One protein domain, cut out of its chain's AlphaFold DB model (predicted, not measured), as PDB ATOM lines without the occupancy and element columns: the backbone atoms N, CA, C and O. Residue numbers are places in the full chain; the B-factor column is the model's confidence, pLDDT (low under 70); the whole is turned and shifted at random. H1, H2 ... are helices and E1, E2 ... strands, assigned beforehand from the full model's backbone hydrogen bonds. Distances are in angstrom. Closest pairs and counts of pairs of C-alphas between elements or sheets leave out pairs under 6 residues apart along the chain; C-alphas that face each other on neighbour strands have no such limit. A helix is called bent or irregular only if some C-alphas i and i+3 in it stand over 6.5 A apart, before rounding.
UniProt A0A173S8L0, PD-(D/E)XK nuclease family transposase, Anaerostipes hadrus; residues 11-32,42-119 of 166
ATOM      1  N   ASP A  11      47.489  10.743 -49.081       65.50
ATOM      2  CA  ASP A  11      46.977  12.095 -49.293       65.50
ATOM      3  C   ASP A  11      47.299  12.991 -48.090       65.50
ATOM      4  O   ASP A  11      46.813  12.788 -46.982       65.50
ATOM      5  N   GLY A  12      48.164  13.982 -48.326       68.31
ATOM      6  CA  GLY A  12      48.640  14.917 -47.305       68.31
ATOM      7  C   GLY A  12      50.020  14.602 -46.718       68.31
ATOM      8  O   GLY A  12      50.490  15.390 -45.903       68.31
ATOM      9  N   PHE A  13      50.694  13.522 -47.137       74.94
ATOM     10  CA  PHE A  13      52.049  13.203 -46.668       74.94
ATOM     11  C   PHE A  13      52.977  12.760 -47.807       74.94
ATOM     12  O   PHE A  13      52.668  11.850 -48.585       74.94
ATOM     13  N   GLN A  14      54.123  13.432 -47.912       78.62
ATOM     14  CA  GLN A  14      55.122  13.170 -48.943       78.62
ATOM     15  C   GLN A  14      56.221  12.249 -48.421       78.62
ATOM     16  O   GLN A  14      56.547  12.236 -47.235       78.62
ATOM     17  N   LYS A  15      56.798  11.481 -49.341       73.50
ATOM     18  CA  LYS A  15      57.993  10.685 -49.097       73.50
ATOM     19  C   LYS A  15      59.115  11.614 -48.610       73.50
ATOM     20  O   LYS A  15      59.226  12.737 -49.089       73.50
ATOM     21  N   ASP A  16      59.897  11.140 -47.644       79.62
ATOM     22  CA  ASP A  16      61.046  11.840 -47.045       79.62
ATOM     23  C   ASP A  16      60.716  13.038 -46.120       79.62
ATOM     24  O   ASP A  16      61.630  13.690 -45.617       79.62
ATOM     25  N   HIS A  17      59.438  13.287 -45.798       78.38
ATOM     26  CA  HIS A  17      59.062  14.190 -44.699       78.38
ATOM     27  C   HIS A  17      59.136  13.496 -43.326       78.38
ATOM     28  O   HIS A  17      58.853  12.299 -43.214       78.38
ATOM     29  N   PRO A  18      59.464  14.223 -42.241       80.56
ATOM     30  CA  PRO A  18      59.484  13.649 -40.903       80.56
ATOM     31  C   PRO A  18      58.065  13.320 -40.419       80.56
ATOM     32  O   PRO A  18      57.151  14.139 -40.494       80.56
ATOM     33  N   TYR A  19      57.880  12.147 -39.801       77.69
ATOM     34  CA  TYR A  19      56.588  11.745 -39.219       77.69
ATOM     35  C   TYR A  19      56.075  12.699 -38.127       77.69
ATOM     36  O   TYR A  19      54.880  12.715 -37.816       77.69
ATOM     37  N   GLY A  20      56.951  13.534 -37.558       75.75
ATOM     38  CA  GLY A  20      56.577  14.646 -36.682       75.75
ATOM     39  C   GLY A  20      55.579  15.612 -37.334       75.75
ATOM     40  O   GLY A  20      54.647  16.044 -36.660       75.75
ATOM     41  N   GLU A  21      55.678  15.828 -38.645       80.12
ATOM     42  CA  GLU A  21      54.812  16.717 -39.434       80.12
ATOM     43  C   GLU A  21      53.505  16.061 -39.892       80.12
ATOM     44  O   GLU A  21      52.678  16.725 -40.518       80.12
ATOM     45  N   LEU A  22      53.281  14.777 -39.576       82.31
ATOM     46  CA  LEU A  22      52.034  14.110 -39.949       82.31
ATOM     47  C   LEU A  22      50.825  14.901 -39.428       82.31
ATOM     48  O   LEU A  22      50.752  15.141 -38.209       82.31
ATOM     49  N   PRO A  23      49.873  15.258 -40.312       83.50
ATOM     50  CA  PRO A  23      48.652  15.918 -39.898       83.50
ATOM     51  C   PRO A  23      47.847  15.002 -38.965       83.50
ATOM     52  O   PRO A  23      47.983  13.776 -39.019       83.50
ATOM     53  N   PRO A  24      46.997  15.569 -38.092       87.00
ATOM     54  CA  PRO A  24      46.128  14.766 -37.250       87.00
ATOM     55  C   PRO A  24      45.213  13.855 -38.076       87.00
ATOM     56  O   PRO A  24      44.585  14.300 -39.034       87.00
ATOM     57  N   CYS A  25      45.085  12.600 -37.652       88.19
ATOM     58  CA  CYS A  25      44.016  11.715 -38.080       88.19
ATOM     59  C   CYS A  25      42.717  12.143 -37.384       88.19
ATOM     60  O   CYS A  25      42.643  12.215 -36.150       88.19
ATOM     61  N   ILE A  26      41.707  12.469 -38.189       91.94
ATOM     62  CA  ILE A  26      40.426  12.991 -37.722       91.94
ATOM     63  C   ILE A  26      39.351  11.943 -37.987       91.94
ATOM     64  O   ILE A  26      39.033  11.642 -39.134       91.94
ATOM     65  N   HIS A  27      38.760  11.430 -36.916       94.50
ATOM     66  CA  HIS A  27      37.514  10.686 -36.978       94.50
ATOM     67  C   HIS A  27      36.347  11.665 -36.838       94.50
ATOM     68  O   HIS A  27      36.295  12.423 -35.867       94.50
ATOM     69  N   VAL A  28      35.406  11.640 -37.780       95.94
ATOM     70  CA  VAL A  28      34.157  12.408 -37.696       95.94
ATOM     71  C   VAL A  28      33.002  11.432 -37.521       95.94
ATOM     72  O   VAL A  28      32.714  10.653 -38.424       95.94
ATOM     73  N   GLY A  29      32.349  11.473 -36.362       95.75
ATOM     74  CA  GLY A  29      31.158  10.681 -36.074       95.75
ATOM     75  C   GLY A  29      29.909  11.547 -36.160       95.75
ATOM     76  O   GLY A  29      29.789  12.535 -35.437       95.75
ATOM     77  N   ILE A  30      28.970  11.181 -37.026       96.00
ATOM     78  CA  ILE A  30      27.682  11.867 -37.175       96.00
ATOM     79  C   ILE A  30      26.600  10.964 -36.582       96.00
ATOM     80  O   ILE A  30      26.414   9.837 -37.033       96.00
ATOM     81  N   LEU A  31      25.909  11.447 -35.553       94.75
ATOM     82  CA  LEU A  31      24.977  10.670 -34.744       94.75
ATOM     83  C   LEU A  31      23.558  11.236 -34.836       94.75
ATOM     84  O   LEU A  31      23.315  12.409 -34.541       94.75
ATOM     85  N   ASN A  32      22.595  10.365 -35.146       91.06
ATOM     86  CA  ASN A  32      21.159  10.663 -35.057       91.06
ATOM     87  C   ASN A  32      20.549  10.259 -33.691       91.06
ATOM     88  O   ASN A  32      19.351  10.003 -33.540       91.06
ATOM     89  N   TYR A  42      28.127  19.479 -30.736       96.38
ATOM     90  CA  TYR A  42      29.467  19.186 -31.237       96.38
ATOM     91  C   TYR A  42      30.434  18.910 -30.092       96.38
ATOM     92  O   TYR A  42      30.553  19.708 -29.156       96.38
ATOM     93  N   HIS A  43      31.181  17.817 -30.204       95.44
ATOM     94  CA  HIS A  43      32.164  17.399 -29.217       95.44
ATOM     95  C   HIS A  43      33.488  17.058 -29.885       95.44
ATOM     96  O   HIS A  43      33.524  16.413 -30.931       95.44
ATOM     97  N   LYS A  44      34.583  17.463 -29.243       95.00
ATOM     98  CA  LYS A  44      35.938  17.108 -29.645       95.00
ATOM     99  C   LYS A  44      36.579  16.284 -28.539       95.00
ATOM    100  O   LYS A  44      36.717  16.784 -27.424       95.00
ATOM    101  N   PHE A  45      36.995  15.067 -28.860       93.12
ATOM    102  CA  PHE A  45      37.672  14.169 -27.929       93.12
ATOM    103  C   PHE A  45      39.113  13.900 -28.358       93.12
ATOM    104  O   PHE A  45      39.452  13.931 -29.546       93.12
ATOM    105  N   CYS A  46      39.948  13.624 -27.361       91.81
ATOM    106  CA  CYS A  46      41.309  13.130 -27.507       91.81
ATOM    107  C   CYS A  46      41.475  11.851 -26.686       91.81
ATOM    108  O   CYS A  46      40.774  11.654 -25.693       91.81
ATOM    109  N   LEU A  47      42.423  11.007 -27.086       92.62
ATOM    110  CA  LEU A  47      42.811   9.841 -26.298       92.62
ATOM    111  C   LEU A  47      43.665  10.277 -25.110       92.62
ATOM    112  O   LEU A  47      44.531  11.147 -25.245       92.62
ATOM    113  N   MET A  48      43.425   9.663 -23.959       94.38
ATOM    114  CA  MET A  48      44.163   9.930 -22.733       94.38
ATOM    115  C   MET A  48      44.316   8.659 -21.907       94.38
ATOM    116  O   MET A  48      43.465   7.775 -21.981       94.38
ATOM    117  N   ASP A  49      45.387   8.593 -21.126       96.00
ATOM    118  CA  ASP A  49      45.586   7.537 -20.141       96.00
ATOM    119  C   ASP A  49      44.500   7.610 -19.058       96.00
ATOM    120  O   ASP A  49      44.165   8.682 -18.544       96.00
ATOM    121  N   GLU A  50      43.921   6.465 -18.706       95.62
ATOM    122  CA  GLU A  50      42.796   6.426 -17.775       95.62
ATOM    123  C   GLU A  50      43.188   6.772 -16.336       95.62
ATOM    124  O   GLU A  50      42.370   7.361 -15.621       95.62
ATOM    125  N   LYS A  51      44.409   6.436 -15.908       96.75
ATOM    126  CA  LYS A  51      44.887   6.628 -14.533       96.75
ATOM    127  C   LYS A  51      45.480   8.017 -14.344       96.75
ATOM    128  O   LYS A  51      45.086   8.726 -13.424       96.75
ATOM    129  N   THR A  52      46.411   8.410 -15.209       97.06
ATOM    130  CA  THR A  52      47.151   9.675 -15.084       97.06
ATOM    131  C   THR A  52      46.405  10.851 -15.698       97.06
ATOM    132  O   THR A  52      46.716  11.999 -15.387       97.06
ATOM    133  N   LYS A  53      45.416  10.579 -16.563       95.12
ATOM    134  CA  LYS A  53      44.729  11.579 -17.394       95.12
ATOM    135  C   LYS A  53      45.666  12.311 -18.358       95.12
ATOM    136  O   LYS A  53      45.290  13.342 -18.919       95.12
ATOM    137  N   GLU A  54      46.861  11.775 -18.596       95.88
ATOM    138  CA  GLU A  54      47.795  12.319 -19.571       95.88
ATOM    139  C   GLU A  54      47.251  12.136 -20.990       95.88
ATOM    140  O   GLU A  54      46.767  11.068 -21.363       95.88
ATOM    141  N   ILE A  55      47.314  13.194 -21.798       93.31
ATOM    142  CA  ILE A  55      46.871  13.142 -23.191       93.31
ATOM    143  C   ILE A  55      47.874  12.306 -23.980       93.31
ATOM    144  O   ILE A  55      49.026  12.704 -24.117       93.31
ATOM    145  N   TYR A  56      47.407  11.211 -24.579       90.75
ATOM    146  CA  TYR A  56      48.247  10.326 -25.381       90.75
ATOM    147  C   TYR A  56      48.871  11.070 -26.570       90.75
ATOM    148  O   TYR A  56      50.081  11.081 -26.769       90.75
ATOM    149  N   SER A  57      48.032  11.717 -27.383       88.38
ATOM    150  CA  SER A  57      48.481  12.549 -28.499       88.38
ATOM    151  C   SER A  57      47.352  13.428 -29.018       88.38
ATOM    152  O   SER A  57      46.193  13.018 -29.071       88.38
ATOM    153  N   ARG A  58      47.694  14.626 -29.505       87.56
ATOM    154  CA  ARG A  58      46.754  15.496 -30.237       87.56
ATOM    155  C   ARG A  58      46.624  15.133 -31.723       87.56
ATOM    156  O   ARG A  58      45.849  15.776 -32.436       87.56
ATOM    157  N   LYS A  59      47.370  14.123 -32.190       87.81
ATOM    158  CA  LYS A  59      47.297  13.616 -33.568       87.81
ATOM    159  C   LYS A  59      46.079  12.735 -33.827       87.81
ATOM    160  O   LYS A  59      45.712  12.592 -34.980       87.81
ATOM    161  N   PHE A  60      45.429  12.202 -32.797       90.44
ATOM    162  CA  PHE A  60      44.166  11.477 -32.937       90.44
ATOM    163  C   PHE A  60      43.036  12.332 -32.379       90.44
ATOM    164  O   PHE A  60      43.039  12.680 -31.197       90.44
ATOM    165  N   GLN A  61      42.098  12.718 -33.242       93.06
ATOM    166  CA  GLN A  61      40.998  13.601 -32.870       93.06
ATOM    167  C   GLN A  61      39.671  12.986 -33.280       93.06
ATOM    168  O   GLN A  61      39.475  12.658 -34.447       93.06
ATOM    169  N   PHE A  62      38.742  12.907 -32.333       95.25
ATOM    170  CA  PHE A  62      37.370  12.500 -32.606       95.25
ATOM    171  C   PHE A  62      36.479  13.730 -32.558       95.25
ATOM    172  O   PHE A  62      36.508  14.491 -31.591       95.25
ATOM    173  N   HIS A  63      35.700  13.932 -33.607       96.12
ATOM    174  CA  HIS A  63      34.757  15.027 -33.761       96.12
ATOM    175  C   HIS A  63      33.368  14.418 -33.880       96.12
ATOM    176  O   HIS A  63      33.042  13.830 -34.904       96.12
ATOM    177  N   MET A  64      32.569  14.527 -32.824       96.44
ATOM    178  CA  MET A  64      31.227  13.950 -32.777       96.44
ATOM    179  C   MET A  64      30.182  15.045 -32.973       96.44
ATOM    180  O   MET A  64      30.221  16.065 -32.281       96.44
ATOM    181  N   LEU A  65      29.255  14.822 -33.901       97.44
ATOM    182  CA  LEU A  65      28.104  15.673 -34.183       97.44
ATOM    183  C   LEU A  65      26.819  14.931 -33.822       97.44
ATOM    184  O   LEU A  65      26.513  13.905 -34.416       97.44
ATOM    185  N   GLU A  66      26.051  15.461 -32.878       96.88
ATOM    186  CA  GLU A  66      24.770  14.904 -32.441       96.88
ATOM    187  C   GLU A  66      23.616  15.743 -32.990       96.88
ATOM    188  O   GLU A  66      23.246  16.786 -32.441       96.88
ATOM    189  N   LEU A  67      23.036  15.282 -34.097       96.31
ATOM    190  CA  LEU A  67      22.088  16.051 -34.905       96.31
ATOM    191  C   LEU A  67      20.813  16.418 -34.130       96.31
ATOM    192  O   LEU A  67      20.315  17.540 -34.224       96.31
ATOM    193  N   LYS A  68      20.334  15.527 -33.252       94.88
ATOM    194  CA  LYS A  68      19.153  15.776 -32.403       94.88
ATOM    195  C   LYS A  68      19.322  16.946 -31.429       94.88
ATOM    196  O   LYS A  68      18.320  17.461 -30.925       94.88
ATOM    197  N   LYS A  69      20.558  17.382 -31.162       96.12
ATOM    198  CA  LYS A  69      20.860  18.514 -30.275       96.12
ATOM    199  C   LYS A  69      20.970  19.851 -30.997       96.12
ATOM    200  O   LYS A  69      21.091  20.877 -30.330       96.12
ATOM    201  N   LEU A  70      20.857  19.886 -32.328       94.81
ATOM    202  CA  LEU A  70      20.910  21.135 -33.100       94.81
ATOM    203  C   LEU A  70      19.836  22.146 -32.675       94.81
ATOM    204  O   LEU A  70      20.098  23.347 -32.687       94.81
ATOM    205  N   LYS A  71      18.668  21.674 -32.219       91.88
ATOM    206  CA  LYS A  71      17.593  22.519 -31.667       91.88
ATOM    207  C   LYS A  71      17.977  23.275 -30.388       91.88
ATOM    208  O   LYS A  71      17.345  24.269 -30.059       91.88
ATOM    209  N   TYR A  72      19.007  22.823 -29.674       93.56
ATOM    210  CA  TYR A  72      19.514  23.466 -28.456       93.56
ATOM    211  C   TYR A  72      20.758  24.327 -28.716       93.56
ATOM    212  O   TYR A  72      21.347  24.870 -27.778       93.56
ATOM    213  N   ALA A  73      21.196  24.443 -29.975       93.25
ATOM    214  CA  ALA A  73      22.371  25.228 -30.321       93.25
ATOM    215  C   ALA A  73      22.137  26.713 -30.026       93.25
ATOM    216  O   ALA A  73      21.139  27.299 -30.444       93.25
ATOM    217  N   LYS A  74      23.096  27.344 -29.347       92.81
ATOM    218  CA  LYS A  74      23.044  28.784 -29.058       92.81
ATOM    219  C   LYS A  74      23.225  29.591 -30.343       92.81
ATOM    220  O   LYS A  74      23.958  29.164 -31.233       92.81
ATOM    221  N   GLU A  75      22.682  30.803 -30.397       91.25
ATOM    222  CA  GLU A  75      22.720  31.677 -31.583       91.25
ATOM    223  C   GLU A  75      24.137  31.847 -32.174       91.25
ATOM    224  O   GLU A  75      24.355  31.700 -33.376       91.25
ATOM    225  N   LYS A  76      25.153  32.037 -31.320       91.31
ATOM    226  CA  LYS A  76      26.561  32.127 -31.753       91.31
ATOM    227  C   LYS A  76      27.055  30.867 -32.476       91.31
ATOM    228  O   LYS A  76      27.938  30.953 -33.326       91.31
ATOM    229  N   GLN A  77      26.548  29.692 -32.108       89.88
ATOM    230  CA  GLN A  77      26.887  28.435 -32.774       89.88
ATOM    231  C   GLN A  77      26.122  28.273 -34.087       89.88
ATOM    232  O   GLN A  77      26.698  27.732 -35.024       89.88
ATOM    233  N   GLN A  78      24.883  28.765 -34.160       90.69
ATOM    234  CA  GLN A  78      24.052  28.686 -35.365       90.69
ATOM    235  C   GLN A  78      24.651  29.464 -36.543       90.69
ATOM    236  O   GLN A  78      24.550  29.046 -37.689       90.69
ATOM    237  N   ARG A  79      25.377  30.551 -36.251       88.88
ATOM    238  CA  ARG A  79      26.100  31.348 -37.254       88.88
ATOM    239  C   ARG A  79      27.364  30.670 -37.807       88.88
ATOM    240  O   ARG A  79      28.027  31.239 -38.668       88.88
ATOM    241  N   LYS A  80      27.765  29.499 -37.291       92.06
ATOM    242  CA  LYS A  80      28.974  28.802 -37.755       92.06
ATOM    243  C   LYS A  80      28.663  27.904 -38.960       92.06
ATOM    244  O   LYS A  80      27.670  27.183 -38.907       92.06
ATOM    245  N   PRO A  81      29.575  27.798 -39.947       91.75
ATOM    246  CA  PRO A  81      29.401  26.893 -41.089       91.75
ATOM    247  C   PRO A  81      29.144  25.433 -40.696       91.75
ATOM    248  O   PRO A  81      28.366  24.742 -41.339       91.75
ATOM    249  N   LEU A  82      29.759  24.962 -39.604       93.94
ATOM    250  CA  LEU A  82      29.544  23.605 -39.091       93.94
ATOM    251  C   LEU A  82      28.077  23.336 -38.724       93.94
ATOM    252  O   LEU A  82      27.591  22.233 -38.941       93.94
ATOM    253  N   TYR A  83      27.379  24.332 -38.172       94.56
ATOM    254  CA  TYR A  83      25.969  24.189 -37.820       94.56
ATOM    255  C   TYR A  83      25.097  24.074 -39.069       94.56
ATOM    256  O   TYR A  83      24.228  23.214 -39.115       94.56
ATOM    257  N   GLN A  84      25.376  24.889 -40.089       92.12
ATOM    258  CA  GLN A  84      24.687  24.829 -41.380       92.12
ATOM    259  C   GLN A  84      24.882  23.458 -42.047       92.12
ATOM    260  O   GLN A  84      23.910  22.829 -42.447       92.12
ATOM    261  N   TRP A  85      26.111  22.926 -42.057       94.44
ATOM    262  CA  TRP A  85      26.378  21.562 -42.537       94.44
ATOM    263  C   TRP A  85      25.623  20.501 -41.734       94.44
ATOM    264  O   TRP A  85      25.042  19.588 -42.312       94.44
ATOM    265  N   ALA A  86      25.604  20.616 -40.407       94.75
ATOM    266  CA  ALA A  86      24.877  19.677 -39.565       94.75
ATOM    267  C   ALA A  86      23.357  19.747 -39.800       94.75
ATOM    268  O   ALA A  86      22.705  18.709 -39.790       94.75
ATOM    269  N   LYS A  87      22.800  20.940 -40.054       93.56
ATOM    270  CA  LYS A  87      21.393  21.122 -40.431       93.56
ATOM    271  C   LYS A  87      21.067  20.502 -41.784       93.56
ATOM    272  O   LYS A  87      20.076  19.790 -41.865       93.56
ATOM    273  N   LEU A  88      21.919  20.704 -42.791       92.88
ATOM    274  CA  LEU A  88      21.773  20.066 -44.100       92.88
ATOM    275  C   LEU A  88      21.730  18.536 -43.962       92.88
ATOM    276  O   LEU A  88      20.844  17.893 -44.499       92.88
ATOM    277  N   ILE A  89      22.648  17.951 -43.184       91.31
ATOM    278  CA  ILE A  89      22.702  16.494 -42.966       91.31
ATOM    279  C   ILE A  89      21.502  15.990 -42.144       91.31
ATOM    280  O   ILE A  89      21.082  14.846 -42.299       91.31
ATOM    281  N   ALA A  90      20.969  16.814 -41.240       91.81
ATOM    282  CA  ALA A  90      19.822  16.460 -40.406       91.81
ATOM    283  C   ALA A  90      18.469  16.612 -41.118       91.81
ATOM    284  O   ALA A  90      17.482  16.061 -40.624       91.81
ATOM    285  N   ALA A  91      18.418  17.358 -42.224       90.06
ATOM    286  CA  ALA A  91      17.203  17.611 -42.987       90.06
ATOM    287  C   ALA A  91      16.526  16.298 -43.398       90.06
ATOM    288  O   ALA A  91      17.188  15.311 -43.722       90.06
ATOM    289  N   GLN A  92      15.199  16.281 -43.334       82.75
ATOM    290  CA  GLN A  92      14.388  15.108 -43.683       82.75
ATOM    291  C   GLN A  92      13.538  15.345 -44.933       82.75
ATOM    292  O   GLN A  92      12.932  14.409 -45.448       82.75
ATOM    293  N   THR A  93      13.479  16.589 -45.407       82.19
ATOM    294  CA  THR A  93      12.655  17.008 -46.544       82.19
ATOM    295  C   THR A  93      13.498  17.717 -47.598       82.19
ATOM    296  O   THR A  93      14.558  18.275 -47.296       82.19
ATOM    297  N   TRP A  94      13.022  17.700 -48.844       80.44
ATOM    298  CA  TRP A  94      13.682  18.380 -49.959       80.44
ATOM    299  C   TRP A  94      13.690  19.896 -49.771       80.44
ATOM    300  O   TRP A  94      14.701  20.542 -50.029       80.44
ATOM    301  N   GLU A  95      12.605  20.450 -49.235       83.88
ATOM    302  CA  GLU A  95      12.475  21.875 -48.950       83.88
ATOM    303  C   GLU A  95      13.508  22.337 -47.914       83.88
ATOM    304  O   GLU A  95      14.140  23.382 -48.084       83.88
ATOM    305  N   GLU A  96      13.728  21.550 -46.854       86.38
ATOM    306  CA  GLU A  96      14.784  21.827 -45.877       86.38
ATOM    307  C   GLU A  96      16.173  21.751 -46.522       86.38
ATOM    308  O   GLU A  96      16.995  22.639 -46.304       86.38
ATOM    309  N   LEU A  97      16.442  20.729 -47.340       86.00
ATOM    310  CA  LEU A  97      17.732  20.572 -48.016       86.00
ATOM    311  C   LEU A  97      18.056  21.752 -48.944       86.00
ATOM    312  O   LEU A  97      19.168  22.292 -48.896       86.00
ATOM    313  N   GLU A  98      17.099  22.187 -49.761       86.19
ATOM    314  CA  GLU A  98      17.261  23.362 -50.622       86.19
ATOM    315  C   GLU A  98      17.486  24.630 -49.798       86.19
ATOM    316  O   GLU A  98      18.401  25.404 -50.080       86.19
ATOM    317  N   GLN A  99      16.697  24.838 -48.741       88.94
ATOM    318  CA  GLN A  99      16.827  26.023 -47.899       88.94
ATOM    319  C   GLN A  99      18.197  26.096 -47.213       88.94
ATOM    320  O   GLN A  99      18.805  27.166 -47.176       88.94
ATOM    321  N   GLU A 100      18.686  24.979 -46.667       88.94
ATOM    322  CA  GLU A 100      19.957  24.950 -45.938       88.94
ATOM    323  C   GLU A 100      21.182  25.016 -46.854       88.94
ATOM    324  O   GLU A 100      22.236  25.490 -46.425       88.94
ATOM    325  N   SER A 101      21.067  24.558 -48.104       88.38
ATOM    326  CA  SER A 101      22.164  24.615 -49.077       88.38
ATOM    327  C   SER A 101      22.280  25.967 -49.786       88.38
ATOM    328  O   SER A 101      23.391  26.377 -50.137       88.38
ATOM    329  N   LYS A 102      21.162  26.682 -49.954       88.44
ATOM    330  CA  LYS A 102      21.062  27.915 -50.743       88.44
ATOM    331  C   LYS A 102      22.114  28.965 -50.383       88.44
ATOM    332  O   LYS A 102      22.256  29.389 -49.236       88.44
ATOM    333  N   GLY A 103      22.808  29.462 -51.404       85.62
ATOM    334  CA  GLY A 103      23.829  30.500 -51.270       85.62
ATOM    335  C   GLY A 103      25.195  29.969 -50.829       85.62
ATOM    336  O   GLY A 103      26.145  30.749 -50.721       85.62
ATOM    337  N   ASN A 104      25.333  28.656 -50.611       91.56
ATOM    338  CA  ASN A 104      26.609  27.999 -50.368       91.56
ATOM    339  C   ASN A 104      26.903  26.967 -51.463       91.56
ATOM    340  O   ASN A 104      26.500  25.810 -51.372       91.56
ATOM    341  N   LYS A 105      27.738  27.361 -52.433       92.00
ATOM    342  CA  LYS A 105      28.142  26.530 -53.582       92.00
ATOM    343  C   LYS A 105      28.626  25.115 -53.233       92.00
ATOM    344  O   LYS A 105      28.544  24.214 -54.059       92.00
ATOM    345  N   TYR A 106      29.205  24.915 -52.045       92.31
ATOM    346  CA  TYR A 106      29.683  23.595 -51.629       92.31
ATOM    347  C   TYR A 106      28.539  22.707 -51.143       92.31
ATOM    348  O   TYR A 106      28.560  21.509 -51.400       92.31
ATOM    349  N   MET A 107      27.559  23.288 -50.451       92.56
ATOM    350  CA  MET A 107      26.366  22.577 -49.996       92.56
ATOM    351  C   MET A 107      25.410  22.310 -51.152       92.56
ATOM    352  O   MET A 107      24.887  21.209 -51.236       92.56
ATOM    353  N   GLU A 108      25.248  23.268 -52.067       92.81
ATOM    354  CA  GLU A 108      24.468  23.092 -53.300       92.81
ATOM    355  C   GLU A 108      25.018  21.916 -54.113       92.81
ATOM    356  O   GLU A 108      24.292  20.978 -54.423       92.81
ATOM    357  N   ARG A 109      26.339  21.877 -54.332       91.88
ATOM    358  CA  ARG A 109      26.978  20.736 -54.998       91.88
ATOM    359  C   ARG A 109      26.805  19.423 -54.226       91.88
ATOM    360  O   ARG A 109      26.630  18.377 -54.835       91.88
ATOM    361  N   ALA A 110      26.890  19.447 -52.895       88.88
ATOM    362  CA  ALA A 110      26.666  18.244 -52.092       88.88
ATOM    363  C   ALA A 110      25.218  17.737 -52.205       88.88
ATOM    364  O   ALA A 110      25.008  16.527 -52.243       88.88
ATOM    365  N   LEU A 111      24.243  18.646 -52.295       86.94
ATOM    366  CA  LEU A 111      22.837  18.322 -52.522       86.94
ATOM    367  C   LEU A 111      22.622  17.705 -53.909       86.94
ATOM    368  O   LEU A 111      21.979  16.666 -54.007       86.94
ATOM    369  N   GLU A 112      23.214  18.279 -54.960       86.25
ATOM    370  CA  GLU A 112      23.171  17.707 -56.315       86.25
ATOM    371  C   GLU A 112      23.695  16.264 -56.341       86.25
ATOM    372  O   GLU A 112      23.063  15.376 -56.910       86.25
ATOM    373  N   GLU A 113      24.833  16.003 -55.692       85.25
ATOM    374  CA  GLU A 113      25.397  14.652 -55.599       85.25
ATOM    375  C   GLU A 113      24.525  13.711 -54.757       85.25
ATOM    376  O   GLU A 113      24.361  12.543 -55.107       85.25
ATOM    377  N   MET A 114      23.918  14.207 -53.674       82.12
ATOM    378  CA  MET A 114      22.978  13.422 -52.873       82.12
ATOM    379  C   MET A 114      21.760  13.002 -53.701       82.12
ATOM    380  O   MET A 114      21.419  11.822 -53.677       82.12
ATOM    381  N   ILE A 115      21.166  13.923 -54.469       78.50
ATOM    382  CA  ILE A 115      20.033  13.650 -55.369       78.50
ATOM    383  C   ILE A 115      20.387  12.527 -56.343       78.50
ATOM    384  O   ILE A 115      19.656  11.544 -56.438       78.50
ATOM    385  N   LYS A 116      21.539  12.637 -57.018       76.50
ATOM    386  CA  LYS A 116      22.018  11.617 -57.967       76.50
ATOM    387  C   LYS A 116      22.163  10.239 -57.319       76.50
ATOM    388  O   LYS A 116      21.879   9.223 -57.941       76.50
ATOM    389  N   ILE A 117      22.637  10.192 -56.073       73.44
ATOM    390  CA  ILE A 117      22.873   8.935 -55.351       73.44
ATOM    391  C   ILE A 117      21.570   8.339 -54.800       73.44
ATOM    392  O   ILE A 117      21.490   7.116 -54.701       73.44
ATOM    393  N   SER A 118      20.589   9.171 -54.432       68.69
ATOM    394  CA  SER A 118      19.315   8.750 -53.829       68.69
ATOM    395  C   SER A 118      18.247   8.294 -54.827       68.69
ATOM    396  O   SER A 118      17.207   7.802 -54.400       68.69
ATOM    397  N   GLN A 119      18.478   8.488 -56.125       66.94
ATOM    398  CA  GLN A 119      17.610   7.984 -57.190       66.94
ATOM    399  C   GLN A 119      17.491   6.452 -57.138       66.94
ATOM    400  O   GLN A 119      18.423   5.767 -56.705       66.94
TER     401      GLN A 119
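Overview. This is residues 11 to 32 and 42 to 119 of the 166 residues of the protein "PD-(D/E)XK nuclease family transposase" of Anaerostipes hadrus (UniProt A0A173S8L0). A narrow, twisted three-stranded sheet projects from a group of helices: E1, E3 and E2 lie side by side, and the helices H1 to H5 gather at the end of the sheet where E1 and E3 finish. H3, H4 and H5 fold back and forth as two successive helical hairpins with their centres in a triangle, while at the far end of the sheet the turn of residues 49 to 54 sticks out and residues 11 to 24, with no named element, make a loose hooked tail. The printed part has 100 residues, with three named strands followed by five named helices: E1 E2 E3 H1 H2 H3 H4 H5. The sheet's order is E1 E3 E2, mixed, and the class is mixed, helices and strands. The whole is loose, with a radius of gyration of the C-alphas of 17.7 A and spans of 48 by 37 by 26 A.

Along the chain. E1 is residues 25 to 31, 19.4 A long, beginning at C-alpha 25 (44.016, 11.715, -38.080). E2 is residues 42 to 48, 19.3 A, and E3 is residues 55 to 66, 24.0 A; E3 bends by 86 degrees at residue 59. H1 is residues 67 to 72 and is irregular, only just: C-alphas 68 and 71 are 7.0 A apart. H2 is residues 75 to 78, H3 residues 81 to 90, 14.2 A, and H4 residues 94 to 101. H5 is residues 105 to 118, 19.9 A, ending at C-alpha 118 (19.315, 8.750, -53.829).

Arrangement. E1 and E3 are parallel at 25 degrees, with N 27 and O 61 2.8 A apart, within hydrogen-bond range. E2 and E3 form an antiparallel hairpin at 154 degrees, with N 45 and O 62 at 2.8 A. The sheet is twisted, its C-alphas up to 4.4 A off the best plane. H1 only grazes it with residues 67 to 70, and H3 with residues 82 to 90. H1 touches H3 at a steep tilt of 58 degrees, opposite ways; the closest C-alphas, of Leu 67 and Ala 90, are 6.0 A apart. H2 is close to H3 but not clearly touching, with C-alphas 77 and 83 at 6.7 A. H3 and H4 touch as a helical hairpin at a shallow tilt of 12 degrees, closest at C-alphas 88 and 100, 5.5 A. H4 and H5 form another at 30 degrees, closest at C-alphas 101 and 107, 4.8 A; H5 touches H4 with residues 107 to 111 alone. H5 and E1 are apart. Every O i to N i+4 pair is within hydrogen-bond range in H3, H4 and H5; H1 has 0 of 2, but 2 of 3 O i to N i+3 pairs, and H2 is too short for an O i to N i+4 pair.

Size, cuts and confidence. The C-alphas farthest apart, of Thr 52 and Gln 119, are 51.5 A apart. Residues 33 to 41 are not printed, and C-alphas 32 and 42 lie 12.5 A apart across this cut. Of the links printed whole, E2 to E3 is short and the others are tight. The mean pLDDT of the printed part is 88.8; residues 11 to 12 and 118 to 119 are under 70.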